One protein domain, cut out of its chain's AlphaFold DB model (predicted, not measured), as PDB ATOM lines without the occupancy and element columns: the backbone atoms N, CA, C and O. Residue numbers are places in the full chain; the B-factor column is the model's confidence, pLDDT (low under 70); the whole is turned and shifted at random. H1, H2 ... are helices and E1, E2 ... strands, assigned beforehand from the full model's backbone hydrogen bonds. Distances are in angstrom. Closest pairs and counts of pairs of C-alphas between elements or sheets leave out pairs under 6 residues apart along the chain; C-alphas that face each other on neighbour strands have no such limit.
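This is residues 5 to 102 of the 106 residues of an uncharacterized protein of Mycolicibacter arupensis (UniProt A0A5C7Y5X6). A twisted four-stranded sheet, E3 E2 E1 E6, forms one wall, the hairpin of E4 and E5 lies across from part of it, and H2 caps one end of both. H1 and the long stretch 34 to 54 lie out on another side. The printed part has 98 residues, in the order E1 E2 E3 H1 E4 E5 H2 E6; the larger sheet, E3 - E2 - E1 - E6, is mixed and the smaller, E4 - E5, antiparallel. The class is mixed, helices and strands, with 47 residues, under half, in named elements. The whole is compact, with a radius of gyration of the C-alphas of 13.1 A, and rounded, spanning 38 by 29 by 24 A.

Find C-alpha 5 at (55.678, 70.815, 38.776); from there E1 runs to residue 10, 16.7 A. E2, residues 19 to 26, returns over 20.8 A, and E3 is residues 30 to 33. H1 is residues 55 to 61, with C-alpha 55 at (65.930, 55.093, 20.023). Next come E4, residues 69 to 73, 13.3 A, and E5, residues 80 to 83. H2, residues 85 to 94, covers 14.5 A, and E6, residues 99 to 101, ends at C-alpha 101 at (49.725, 58.776, 36.100).

E1, E2 and E3 form a meander, each strand the antiparallel neighbour of the one before. In the hairpin E1 and E2, look for N 8 and O 22, 2.9 A; in the hairpin E2 and E3, for N 33 and O 23, 2.8 A. E6 is an edge strand parallel to E1 at 31 degrees, with N 9 and O 100 at 2.9 A. This sheet is only just strongly twisted, with C-alphas up to 4.3 A off its best plane. H2 is on it at a height over the sheet of 7.2 A, over none of its strands; the closest C-alphas of H2 and E6, Leu 92 and Ala 100, are 7.0 A apart. In the hairpin E4 and E5, N 70 and O 83 are 2.8 A apart. The closest C-alphas of E4 and H2, Ser 69 and Asp 85, are 6.9 A apart. E2 and E4 are only just apart, 8.1 A at the closest. H1 is not on the larger sheet; its Leu 61 has its C-alpha 7.2 A from that of Lys 73 in E4. In H2 every O i to N i+4 pair is within hydrogen-bond range; in H1, 1 of 3 is, beside 4 of 4 O i to N i+3 pairs.

The farthest C-alphas, Asp 28 and Gly 45, are 39.0 A apart. The printed part has no cut. The link from E3 to H1, 21 residues, is long; inside it residues 47 to 48 pair antiparallel with 51 to 52. Mean pLDDT of the printed part is 80.0, and residues 35 to 62 of this model are under 70.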
ATOM      1  N   THR A   5      55.012  71.887  39.538       91.75
ATOM      2  CA  THR A   5      55.678  70.815  38.776       91.75
ATOM      3  C   THR A   5      55.021  69.461  39.028       91.75
ATOM      4  O   THR A   5      54.817  69.085  40.182       91.75
ATOM      5  N   PHE A   6      54.735  68.719  37.961       92.06
ATOM      6  CA  PHE A   6      54.215  67.353  37.985       92.06
ATOM      7  C   PHE A   6      55.164  66.410  37.251       92.06
ATOM      8  O   PHE A   6      55.740  66.777  36.231       92.06
ATOM      9  N   THR A   7      55.322  65.189  37.749       91.19
ATOM     10  CA  THR A   7      56.028  64.120  37.034       91.19
ATOM     11  C   THR A   7      54.998  63.247  36.335       91.19
ATOM     12  O   THR A   7      54.146  62.667  37.002       91.19
ATOM     13  N   VAL A   8      55.062  63.164  35.007       90.56
ATOM     14  CA  VAL A   8      54.168  62.313  34.220       90.56
ATOM     15  C   VAL A   8      54.727  60.900  34.181       90.56
ATOM     16  O   VAL A   8      55.893  60.690  33.828       90.56
ATOM     17  N   VAL A   9      53.897  59.929  34.547       90.06
ATOM     18  CA  VAL A   9      54.278  58.518  34.632       90.06
ATOM     19  C   VAL A   9      53.199  57.617  34.046       90.06
ATOM     20  O   VAL A   9      52.062  58.030  33.858       90.06
ATOM     21  N   CYS A  10      53.558  56.368  33.794       90.25
ATOM     22  CA  CYS A  10      52.644  55.248  33.652       90.25
ATOM     23  C   CYS A  10      53.073  54.185  34.665       90.25
ATOM     24  O   CYS A  10      54.194  53.678  34.589       90.25
ATOM     25  N   THR A  11      52.212  53.841  35.622       90.44
ATOM     26  CA  THR A  11      52.498  52.749  36.573       90.44
ATOM     27  C   THR A  11      52.216  51.364  35.986       90.44
ATOM     28  O   THR A  11      52.539  50.355  36.606       90.44
ATOM     29  N   GLY A  12      51.623  51.304  34.790       84.00
ATOM     30  CA  GLY A  12      51.334  50.073  34.057       84.00
ATOM     31  C   GLY A  12      50.180  49.249  34.624       84.00
ATOM     32  O   GLY A  12      49.833  48.237  34.018       84.00
ATOM     33  N   LYS A  13      49.583  49.646  35.762       84.50
ATOM     34  CA  LYS A  13      48.519  48.894  36.463       84.50
ATOM     35  C   LYS A  13      48.838  47.387  36.599       84.50
ATOM     36  O   LYS A  13      47.955  46.549  36.477       84.50
ATOM     37  N   GLY A  14      50.113  47.038  36.805       77.38
ATOM     38  CA  GLY A  14      50.586  45.648  36.917       77.38
ATOM     39  C   GLY A  14      51.060  44.983  35.615       77.38
ATOM     40  O   GLY A  14      51.658  43.918  35.683       77.38
ATOM     41  N   ASN A  15      50.881  45.610  34.447       78.19
ATOM     42  CA  ASN A  15      51.308  45.047  33.154       78.19
ATOM     43  C   ASN A  15      52.804  45.244  32.860       78.19
ATOM     44  O   ASN A  15      53.397  44.485  32.098       78.19
ATOM     45  N   HIS A  16      53.425  46.276  33.435       82.12
ATOM     46  CA  HIS A  16      54.853  46.547  33.286       82.12
ATOM     47  C   HIS A  16      55.374  47.411  34.438       82.12
ATOM     48  O   HIS A  16      54.610  47.966  35.228       82.12
ATOM     49  N   LYS A  17      56.703  47.548  34.525       83.19
ATOM     50  CA  LYS A  17      57.361  48.418  35.510       83.19
ATOM     51  C   LYS A  17      57.001  49.888  35.278       83.19
ATOM     52  O   LYS A  17      56.785  50.305  34.142       83.19
ATOM     53  N   ARG A  18      57.015  50.684  36.352       85.50
ATOM     54  CA  ARG A  18      56.788  52.136  36.305       85.50
ATOM     55  C   ARG A  18      57.653  52.800  35.233       85.50
ATOM     56  O   ARG A  18      58.874  52.666  35.227       85.50
ATOM     57  N   HIS A  19      57.008  53.584  34.383       81.69
ATOM     58  CA  HIS A  19      57.621  54.317  33.288       81.69
ATOM     59  C   HIS A  19      57.445  55.819  33.531       81.69
ATOM     60  O   HIS A  19      56.333  56.291  33.730       81.69
ATOM     61  N   THR A  20      58.544  56.574  33.557       85.50
ATOM     62  CA  THR A  20      58.527  58.040  33.693       85.50
ATOM     63  C   THR A  20      58.728  58.698  32.329       85.50
ATOM     64  O   THR A  20      59.689  58.360  31.644       85.50
ATOM     65  N   PHE A  21      57.855  59.637  31.953       84.12
ATOM     66  CA  PHE A  21      57.918  60.348  30.670       84.12
ATOM     67  C   PHE A  21      58.661  61.674  30.801       84.12
ATOM     68  O   PHE A  21      59.812  61.792  30.420       84.12
ATOM     69  N   ASN A  22      58.024  62.693  31.360       86.44
ATOM     70  CA  ASN A  22      58.593  64.029  31.474       86.44
ATOM     71  C   ASN A  22      58.083  64.715  32.734       86.44
ATOM     72  O   ASN A  22      57.136  64.260  33.378       86.44
ATOM     73  N   LYS A  23      58.712  65.833  33.082       88.69
ATOM     74  CA  LYS A  23      58.148  66.744  34.072       88.69
ATOM     75  C   LYS A  23      57.357  67.829  33.344       88.69
ATOM     76  O   LYS A  23      57.778  68.308  32.294       88.69
ATOM     77  N   LEU A  24      56.202  68.188  33.881       89.62
ATOM     78  CA  LEU A  24      55.373  69.292  33.415       89.62
ATOM     79  C   LEU A  24      55.430  70.410  34.437       89.62
ATOM     80  O   LEU A  24      55.176  70.172  35.615       89.62
ATOM     81  N   VAL A  25      55.730  71.619  33.983       89.75
ATOM     82  CA  VAL A  25      55.600  72.826  34.794       89.75
ATOM     83  C   VAL A  25      54.323  73.531  34.363       89.75
ATOM     84  O   VAL A  25      54.159  73.900  33.200       89.75
ATOM     85  N   VAL A  26      53.403  73.679  35.310       88.38
ATOM     86  CA  VAL A  26      52.111  74.336  35.141       88.38
ATOM     87  C   VAL A  26      52.191  75.700  35.817       88.38
ATOM     88  O   VAL A  26      52.033  75.801  37.035       88.38
ATOM     89  N   GLY A  27      52.473  76.721  35.017       85.81
ATOM     90  CA  GLY A  27      52.404  78.135  35.390       85.81
ATOM     91  C   GLY A  27      51.421  78.875  34.487       85.81
ATOM     92  O   GLY A  27      50.449  78.282  34.010       85.81
ATOM     93  N   ASP A  28      51.713  80.134  34.165       83.75
ATOM     94  CA  ASP A  28      50.954  80.886  33.152       83.75
ATOM     95  C   ASP A  28      51.020  80.185  31.783       83.75
ATOM     96  O   ASP A  28      50.027  80.084  31.065       83.75
ATOM     97  N   VAL A  29      52.159  79.555  31.479       85.38
ATOM     98  CA  VAL A  29      52.364  78.707  30.295       85.38
ATOM     99  C   VAL A  29      52.680  77.274  30.730       85.38
ATOM    100  O   VAL A  29      53.390  77.057  31.714       85.38
ATOM    101  N   LEU A  30      52.168  76.287  29.988       87.62
ATOM    102  CA  LEU A  30      52.534  74.879  30.156       87.62
ATOM    103  C   LEU A  30      53.918  74.630  29.550       87.62
ATOM    104  O   LEU A  30      54.121  74.851  28.356       87.62
ATOM    105  N   LYS A  31      54.868  74.153  30.358       87.19
ATOM    106  CA  LYS A  31      56.234  73.841  29.908       87.19
ATOM    107  C   LYS A  31      56.565  72.372  30.142       87.19
ATOM    108  O   LYS A  31      56.176  71.785  31.153       87.19
ATOM    109  N   VAL A  32      57.326  71.797  29.216       87.38
ATOM    110  CA  VAL A  32      57.882  70.447  29.335       87.38
ATOM    111  C   VAL A  32      59.328  70.557  29.783       87.38
ATOM    112  O   VAL A  32      60.150  71.162  29.107       87.38
ATOM    113  N   ASN A  33      59.636  69.924  30.906       84.12
ATOM    114  CA  ASN A  33      61.001  69.604  31.281       84.12
ATOM    115  C   ASN A  33      61.284  68.186  30.778       84.12
ATOM    116  O   ASN A  33      60.827  67.201  31.373       84.12
ATOM    117  N   GLU A  34      61.990  68.106  29.653       71.06
ATOM    118  CA  GLU A  34      62.329  66.849  28.989       71.06
ATOM    119  C   GLU A  34      63.155  65.940  29.908       71.06
ATOM    120  O   GLU A  34      64.016  66.389  30.675       71.06
ATOM    121  N   VAL A  35      62.898  64.633  29.839       67.62
ATOM    122  CA  VAL A  35      63.776  63.656  30.485       67.62
ATOM    123  C   VAL A  35      65.059  63.556  29.678       67.62
ATOM    124  O   VAL A  35      65.046  63.438  28.457       67.62
ATOM    125  N   ARG A  36      66.197  63.596  30.376       65.31
ATOM    126  CA  ARG A  36      67.502  63.381  29.747       65.31
ATOM    127  C   ARG A  36      67.518  61.995  29.104       65.31
ATOM    128  O   ARG A  36      67.203  61.027  29.788       65.31
ATOM    129  N   LEU A  37      67.968  61.906  27.852       62.62
ATOM    130  CA  LEU A  37      68.068  60.666  27.063       62.62
ATOM    131  C   LEU A  37      68.607  59.466  27.858       62.62
ATOM    132  O   LEU A  37      68.023  58.393  27.825       62.62
ATOM    133  N   LYS A  38      69.667  59.667  28.649       61.75
ATOM    134  CA  LYS A  38      70.293  58.624  29.485       61.75
ATOM    135  C   LYS A  38      69.396  58.013  30.574       61.75
ATOM    136  O   LYS A  38      69.759  57.007  31.163       61.75
ATOM    137  N   ASN A  39      68.275  58.660  30.886       61.19
ATOM    138  CA  ASN A  39      67.296  58.219  31.876       61.19
ATOM    139  C   ASN A  39      66.003  57.716  31.210       61.19
ATOM    140  O   ASN A  39      65.044  57.404  31.916       61.19
ATOM    141  N   MET A  40      65.941  57.693  29.875       64.00
ATOM    142  CA  MET A  40      64.819  57.094  29.162       64.00
ATOM    143  C   MET A  40      64.955  55.565  29.237       64.00
ATOM    144  O   MET A  40      66.043  55.059  28.969       64.00
ATOM    145  N   PRO A  41      63.902  54.812  29.601       60.41
ATOM    146  CA  PRO A  41      63.889  53.363  29.461       60.41
ATOM    147  C   PRO A  41      64.312  52.918  28.063       60.41
ATOM    148  O   PRO A  41      63.929  53.519  27.058       60.41
ATOM    149  N   GLU A  42      65.086  51.840  28.006       62.19
ATOM    150  CA  GLU A  42      65.375  51.158  26.753       62.19
ATOM    151  C   GLU A  42      64.097  50.479  26.259       62.19
ATOM    152  O   GLU A  42      63.549  49.591  26.910       62.19
ATOM    153  N   PHE A  43      63.607  50.908  25.098       62.16
ATOM    154  CA  PHE A  43      62.418  50.339  24.453       62.16
ATOM    155  C   PHE A  43      62.768  49.247  23.441       62.16
ATOM    156  O   PHE A  43      62.000  49.006  22.509       62.16
ATOM    157  N   ALA A  44      63.929  48.604  23.588       59.16
ATOM    158  CA  ALA A  44      64.355  47.538  22.692       59.16
ATOM    159  C   ALA A  44      63.254  46.463  22.599       59.16
ATOM    160  O   ALA A  44      62.868  45.863  23.600       59.16
ATOM    161  N   GLY A  45      62.700  46.276  21.397       59.56
ATOM    162  CA  GLY A  45      61.623  45.314  21.132       59.56
ATOM    163  C   GLY A  45      60.194  45.775  21.459       59.56
ATOM    164  O   GLY A  45      59.270  44.992  21.273       59.56
ATOM    165  N   SER A  46      59.975  47.015  21.913       65.62
ATOM    166  CA  SER A  46      58.622  47.559  22.140       65.62
ATOM    167  C   SER A  46      58.015  48.156  20.866       65.62
ATOM    168  O   SER A  46      58.741  48.614  19.982       65.62
ATOM    169  N   THR A  47      56.685  48.228  20.792       61.66
ATOM    170  CA  THR A  47      55.934  48.734  19.628       61.66
ATOM    171  C   THR A  47      54.965  49.849  20.044       61.66
ATOM    172  O   THR A  47      54.191  49.680  20.979       61.66
ATOM    173  N   VAL A  48      54.953  50.985  19.334       62.16
ATOM    174  CA  VAL A  48      53.923  52.039  19.470       62.16
ATOM    175  C   VAL A  48      53.189  52.193  18.155       62.16
ATOM    176  O   VAL A  48      53.824  52.378  17.125       62.16
ATOM    177  N   ASP A  49      51.854  52.140  18.190       62.94
ATOM    178  CA  ASP A  49      51.016  52.277  16.986       62.94
ATOM    179  C   ASP A  49      51.427  51.274  15.876       62.94
ATOM    180  O   ASP A  49      51.379  51.581  14.691       62.94
ATOM    181  N   GLY A  50      51.873  50.070  16.265       63.47
ATOM    182  CA  GLY A  50      52.353  49.032  15.341       63.47
ATOM    183  C   GLY A  50      53.786  49.226  14.826       63.47
ATOM    184  O   GLY A  50      54.278  48.383  14.084       63.47
ATOM    185  N   VAL A  51      54.484  50.287  15.244       61.59
ATOM    186  CA  VAL A  51      55.858  50.600  14.824       61.59
ATOM    187  C   VAL A  51      56.854  50.267  15.932       61.59
ATOM    188  O   VAL A  51      56.685  50.697  17.075       61.59
ATOM    189  N   ALA A  52      57.905  49.513  15.600       67.62
ATOM    190  CA  ALA A  52      58.989  49.213  16.531       67.62
ATOM    191  C   ALA A  52      59.658  50.507  17.023       67.62
ATOM    192  O   ALA A  52      60.021  51.390  16.240       67.62
ATOM    193  N   VAL A  53      59.820  50.629  18.336       64.94
ATOM    194  CA  VAL A  53      60.418  51.806  18.960       64.94
ATOM    195  C   VAL A  53      61.935  51.732  18.804       64.94
ATOM    196  O   VAL A  53      62.628  51.076  19.574       64.94
ATOM    197  N   VAL A  54      62.469  52.429  17.800       62.22
ATOM    198  CA  VAL A  54      63.908  52.714  17.710       62.22
ATOM    199  C   VAL A  54      64.267  53.900  18.620       62.22
ATOM    200  O   VAL A  54      63.401  54.739  18.881       62.22
ATOM    201  N   PRO A  55      65.524  54.039  19.083       59.75
ATOM    202  CA  PRO A  55      65.930  55.093  20.023       59.75
ATOM    203  C   PRO A  55      65.526  56.522  19.612       59.75
ATOM    204  O   PRO A  55      65.200  57.345  20.461       59.75
ATOM    205  N   GLN A  56      65.470  56.821  18.312       53.59
ATOM    206  CA  GLN A  56      65.035  58.130  17.807       53.59
ATOM    207  C   GLN A  56      63.514  58.360  17.931       53.59
ATOM    208  O   GLN A  56      63.068  59.491  18.122       53.59
ATOM    209  N   THR A  57      62.705  57.296  17.880       58.09
ATOM    210  CA  THR A  57      61.250  57.347  18.105       58.09
ATOM    211  C   THR A  57      60.933  57.617  19.571       58.09
ATOM    212  O   THR A  57      59.947  58.287  19.874       58.09
ATOM    213  N   VAL A  58      61.805  57.174  20.483       59.38
ATOM    214  CA  VAL A  58      61.687  57.440  21.922       59.38
ATOM    215  C   VAL A  58      61.647  58.938  22.199       59.38
ATOM    216  O   VAL A  58      60.774  59.393  22.922       59.38
ATOM    217  N   VAL A  59      62.502  59.731  21.555       59.97
ATOM    218  CA  VAL A  59      62.508  61.194  21.734       59.97
ATOM    219  C   VAL A  59      61.152  61.808  21.371       59.97
ATOM    220  O   VAL A  59      60.636  62.640  22.111       59.97
ATOM    221  N   LYS A  60      60.517  61.334  20.290       61.25
ATOM    222  CA  LYS A  60      59.171  61.781  19.887       61.25
ATOM    223  C   LYS A  60      58.077  61.343  20.868       61.25
ATOM    224  O   LYS A  60      57.140  62.100  21.083       61.25
ATOM    225  N   LEU A  61      58.196  60.169  21.496       60.75
ATOM    226  CA  LEU A  61      57.253  59.696  22.526       60.75
ATOM    227  C   LEU A  61      57.318  60.513  23.825       60.75
ATOM    228  O   LEU A  61      56.378  60.494  24.617       60.75
ATOM    229  N   TYR A  62      58.427  61.220  24.043       67.25
ATOM    230  CA  TYR A  62      58.678  62.054  25.219       67.25
ATOM    231  C   TYR A  62      58.465  63.546  24.946       67.25
ATOM    232  O   TYR A  62      58.592  64.350  25.870       67.25
ATOM    233  N   ALA A  63      58.113  63.906  23.709       75.62
ATOM    234  CA  ALA A  63      57.653  65.229  23.317       75.62
ATOM    235  C   ALA A  63      56.114  65.227  23.291       75.62
ATOM    236  O   ALA A  63      55.507  64.961  22.255       75.62
ATOM    237  N   PRO A  64      55.439  65.501  24.424       81.81
ATOM    238  CA  PRO A  64      53.997  65.311  24.518       81.81
ATOM    239  C   PRO A  64      53.195  66.364  23.757       81.81
ATOM    240  O   PRO A  64      51.992  66.197  23.588       81.81
ATOM    241  N   ARG A  65      53.825  67.464  23.325       84.81
ATOM    242  CA  ARG A  65      53.156  68.569  22.636       84.81
ATOM    243  C   ARG A  65      53.066  68.286  21.136       84.81
ATOM    244  O   ARG A  65      54.081  68.235  20.451       84.81
ATOM    245  N   LEU A  66      51.842  68.171  20.627       81.19
ATOM    246  CA  LEU A  66      51.520  67.965  19.213       81.19
ATOM    247  C   LEU A  66      50.659  69.135  18.720       81.19
ATOM    248  O   LEU A  66      49.428  69.110  18.825       81.19
ATOM    249  N   GLY A  67      51.309  70.193  18.228       80.31
ATOM    250  CA  GLY A  67      50.631  71.431  17.829       80.31
ATOM    251  C   GLY A  67      49.916  72.084  19.015       80.31
ATOM    252  O   GLY A  67      50.567  72.530  19.957       80.31
ATOM    253  N   SER A  68      48.583  72.119  18.977       80.75
ATOM    254  CA  SER A  68      47.713  72.644  20.044       80.75
ATOM    255  C   SER A  68      47.227  71.585  21.044       80.75
ATOM    256  O   SER A  68      46.456  71.900  21.952       80.75
ATOM    257  N   SER A  69      47.669  70.332  20.906       88.56
ATOM    258  CA  SER A  69      47.234  69.210  21.744       88.56
ATOM    259  C   SER A  69      48.387  68.573  22.517       88.56
ATOM    260  O   SER A  69      49.562  68.793  22.214       88.56
ATOM    261  N   TRP A  70      48.046  67.794  23.539       91.12
ATOM    262  CA  TRP A  70      48.981  67.003  24.331       91.12
ATOM    263  C   TRP A  70      48.639  65.523  24.222       91.12
ATOM    264  O   TRP A  70      47.462  65.169  24.291       91.12
ATOM    265  N   ARG A  71      49.648  64.656  24.101       89.69
ATOM    266  CA  ARG A  71      49.462  63.203  24.104       89.69
ATOM    267  C   ARG A  71      50.582  62.492  24.852       89.69
ATOM    268  O   ARG A  71      51.756  62.749  24.609       89.69
ATOM    269  N   TRP A  72      50.201  61.530  25.684       89.00
ATOM    270  CA  TRP A  72      51.102  60.537  26.258       89.00
ATOM    271  C   TRP A  72      50.580  59.145  25.947       89.00
ATOM    272  O   TRP A  72      49.472  58.799  26.355       89.00
ATOM    273  N   LYS A  73      51.389  58.341  25.258       85.44
ATOM    274  CA  LYS A  73      51.087  56.938  24.981       85.44
ATOM    275  C   LYS A  73      52.176  56.049  25.557       85.44
ATOM    276  O   LYS A  73      53.355  56.226  25.252       85.44
ATOM    277  N   CYS A  74      51.778  55.085  26.380       84.00
ATOM    278  CA  CYS A  74      52.687  54.064  26.858       84.00
ATOM    279  C   CYS A  74      52.899  52.997  25.765       84.00
ATOM    280  O   CYS A  74      51.923  52.503  25.208       84.00
ATOM    281  N   PRO A  75      54.149  52.622  25.448       79.06
ATOM    282  CA  PRO A  75      54.441  51.536  24.506       79.06
ATOM    283  C   PRO A  75      54.184  50.136  25.069       79.06
ATOM    284  O   PRO A  75      54.143  49.173  24.314       79.06
ATOM    285  N   LEU A  76      54.072  50.010  26.393       80.62
ATOM    286  CA  LEU A  76      54.042  48.722  27.091       80.62
ATOM    287  C   LEU A  76      52.644  48.347  27.600       80.62
ATOM    288  O   LEU A  76      52.458  47.255  28.129       80.62
ATOM    289  N   CYS A  77      51.663  49.242  27.484       84.31
ATOM    290  CA  CYS A  77      50.276  48.975  27.855       84.31
ATOM    291  C   CYS A  77      49.303  49.835  27.031       84.31
ATOM    292  O   CYS A  77      49.736  50.743  26.322       84.31
ATOM    293  N   PRO A  78      47.981  49.608  27.146       86.69
ATOM    294  CA  PRO A  78      46.972  50.366  26.405       86.69
ATOM    295  C   PRO A  78      46.824  51.851  26.785       86.69
ATOM    296  O   PRO A  78      45.969  52.528  26.221       86.69
ATOM    297  N   ALA A  79      47.609  52.381  27.731       88.44
ATOM    298  CA  ALA A  79      47.456  53.760  28.184       88.44
ATOM    299  C   ALA A  79      47.795  54.779  27.077       88.44
ATOM    300  O   ALA A  79      48.952  54.914  26.677       88.44
ATOM    301  N   ASP A  80      46.789  55.530  26.625       89.25
ATOM    302  CA  ASP A  80      46.892  56.629  25.652       89.25
ATOM    303  C   ASP A  80      46.019  57.794  26.136       89.25
ATOM    304  O   ASP A  80      44.792  57.736  26.076       89.25
ATOM    305  N   GLN A  81      46.648  58.842  26.666       89.94
ATOM    306  CA  GLN A  81      45.962  60.019  27.190       89.94
ATOM    307  C   GLN A  81      46.170  61.214  26.272       89.94
ATOM    308  O   GLN A  81      47.299  61.516  25.882       89.94
ATOM    309  N   ARG A  82      45.078  61.921  25.967       92.00
ATOM    310  CA  ARG A  82      45.062  63.092  25.087       92.00
ATOM    311  C   ARG A  82      44.372  64.259  25.772       92.00
ATOM    312  O   ARG A  82      43.327  64.075  26.391       92.00
ATOM    313  N   PHE A  83      44.943  65.450  25.635       91.81
ATOM    314  CA  PHE A  83      44.431  66.657  26.275       91.81
ATOM    315  C   PHE A  83      44.533  67.885  25.369       91.81
ATOM    316  O   PHE A  83      45.427  68.006  24.531       91.81
ATOM    317  N   THR A  84      43.633  68.829  25.608       92.25
ATOM    318  CA  THR A  84      43.808  70.250  25.284       92.25
ATOM    319  C   THR A  84      44.544  70.948  26.429       92.25
ATOM    320  O   THR A  84      44.687  70.373  27.509       92.25
ATOM    321  N   ASP A  85      44.987  72.191  26.238       90.81
ATOM    322  CA  ASP A  85      45.637  72.957  27.313       90.81
ATOM    323  C   ASP A  85      44.723  73.083  28.545       90.81
ATOM    324  O   ASP A  85      45.163  72.831  29.670       90.81
ATOM    325  N   ASP A  86      43.437  73.376  28.336       91.06
ATOM    326  CA  ASP A  86      42.463  73.541  29.420       91.06
ATOM    327  C   ASP A  86      42.186  72.233  30.163       91.06
ATOM    328  O   ASP A  86      42.217  72.191  31.394       91.06
ATOM    329  N   SER A  87      41.970  71.134  29.435       92.38
ATOM    330  CA  SER A  87      41.698  69.835  30.065       92.38
ATOM    331  C   SER A  87      42.933  69.250  30.752       92.38
ATOM    332  O   SER A  87      42.794  68.581  31.777       92.38
ATOM    333  N   LEU A  88      44.139  69.549  30.256       92.12
ATOM    334  CA  LEU A  88      45.387  69.208  30.936       92.12
ATOM    335  C   LEU A  88      45.522  69.984  32.251       92.12
ATOM    336  O   LEU A  88      45.817  69.388  33.285       92.12
ATOM    337  N   ARG A  89      45.266  71.298  32.244       91.69
ATOM    338  CA  ARG A  89      45.295  72.124  33.463       91.69
ATOM    339  C   ARG A  89      44.259  71.665  34.483       91.69
ATOM    340  O   ARG A  89      44.594  71.558  35.659       91.69
ATOM    341  N   ALA A  90      43.040  71.362  34.040       91.62
ATOM    342  CA  ALA A  90      41.979  70.855  34.905       91.62
ATOM    343  C   ALA A  90      42.363  69.514  35.545       91.62
ATOM    344  O   ALA A  90      42.221  69.349  36.755       91.62
ATOM    345  N   TRP A  91      42.912  68.581  34.758       91.81
ATOM    346  CA  TRP A  91      43.383  67.297  35.273       91.81
ATOM    347  C   TRP A  91      44.519  67.467  36.283       91.81
ATOM    348  O   TRP A  91      44.424  66.972  37.397       91.81
ATOM    349  N   LEU A  92      45.569  68.215  35.942       91.56
ATOM    350  CA  LEU A  92      46.686  68.444  36.863       91.56
ATOM    351  C   LEU A  92      46.249  69.219  38.116       91.56
ATOM    352  O   LEU A  92      46.815  69.032  39.190       91.56
ATOM    353  N   GLY A  93      45.230  70.072  37.996       90.06
ATOM    354  CA  GLY A  93      44.620  70.794  39.107       90.06
ATOM    355  C   GLY A  93      43.831  69.909  40.075       90.06
ATOM    356  O   GLY A  93      43.753  70.261  41.250       90.06
ATOM    357  N   SER A  94      43.288  68.776  39.617       90.25
ATOM    358  CA  SER A  94      42.543  67.835  40.467       90.25
ATOM    359  C   SER A  94      43.433  66.832  41.205       90.25
ATOM    360  O   SER A  94      42.975  66.177  42.142       90.25
ATOM    361  N   LEU A  95      44.706  66.710  40.816       90.19
ATOM    362  CA  LEU A  95      45.654  65.815  41.472       90.19
ATOM    363  C   LEU A  95      46.052  66.344  42.855       90.19
ATOM    364  O   LEU A  95      46.497  67.483  43.012       90.19
ATOM    365  N   THR A  96      45.963  65.476  43.862       86.56
ATOM    366  CA  THR A  96      46.414  65.757  45.234       86.56
ATOM    367  C   THR A  96      47.924  65.571  45.401       86.56
ATOM    368  O   THR A  96      48.531  66.173  46.285       86.56
ATOM    369  N   CYS A  97      48.556  64.780  44.528       85.69
ATOM    370  CA  CYS A  97      49.996  64.545  44.494       85.69
ATOM    371  C   CYS A  97      50.637  65.115  43.215       85.69
ATOM    372  O   CYS A  97      49.974  65.420  42.227       85.69
ATOM    373  N   ARG A  98      51.967  65.269  43.219       89.94
ATOM    374  CA  ARG A  98      52.742  65.808  42.080       89.94
ATOM    375  C   ARG A  98      53.069  64.759  41.013       89.94
ATOM    376  O   ARG A  98      54.029  64.924  40.260       89.94
ATOM    377  N   GLU A  99      52.289  63.689  40.951       91.31
ATOM    378  CA  GLU A  99      52.471  62.582  40.022       91.31
ATOM    379  C   GLU A  99      51.223  62.432  39.155       91.31
ATOM    380  O   GLU A  99      50.120  62.239  39.655       91.31
ATOM    381  N   ALA A 100      51.408  62.563  37.845       91.94
ATOM    382  CA  ALA A 100      50.351  62.491  36.853       91.94
ATOM    383  C   ALA A 100      50.442  61.135  36.139       91.94
ATOM    384  O   ALA A 100      51.217  60.974  35.195       91.94
ATOM    385  N   ASP A 101      49.701  60.141  36.634       92.19
ATOM    386  CA  ASP A 101      49.725  58.776  36.100       92.19
ATOM    387  C   ASP A 101      48.709  58.596  34.964       92.19
ATOM    388  O   ASP A 101      47.496  58.560  35.181       92.19
ATOM    389  N   ILE A 102      49.214  58.450  33.738       91.38
ATOM    390  CA  ILE A 102      48.396  58.304  32.528       91.38
ATOM    391  C   ILE A 102      47.663  56.961  32.471       91.38
ATOM    392  O   ILE A 102      46.680  56.832  31.743       91.38
TER     393      ILE A 102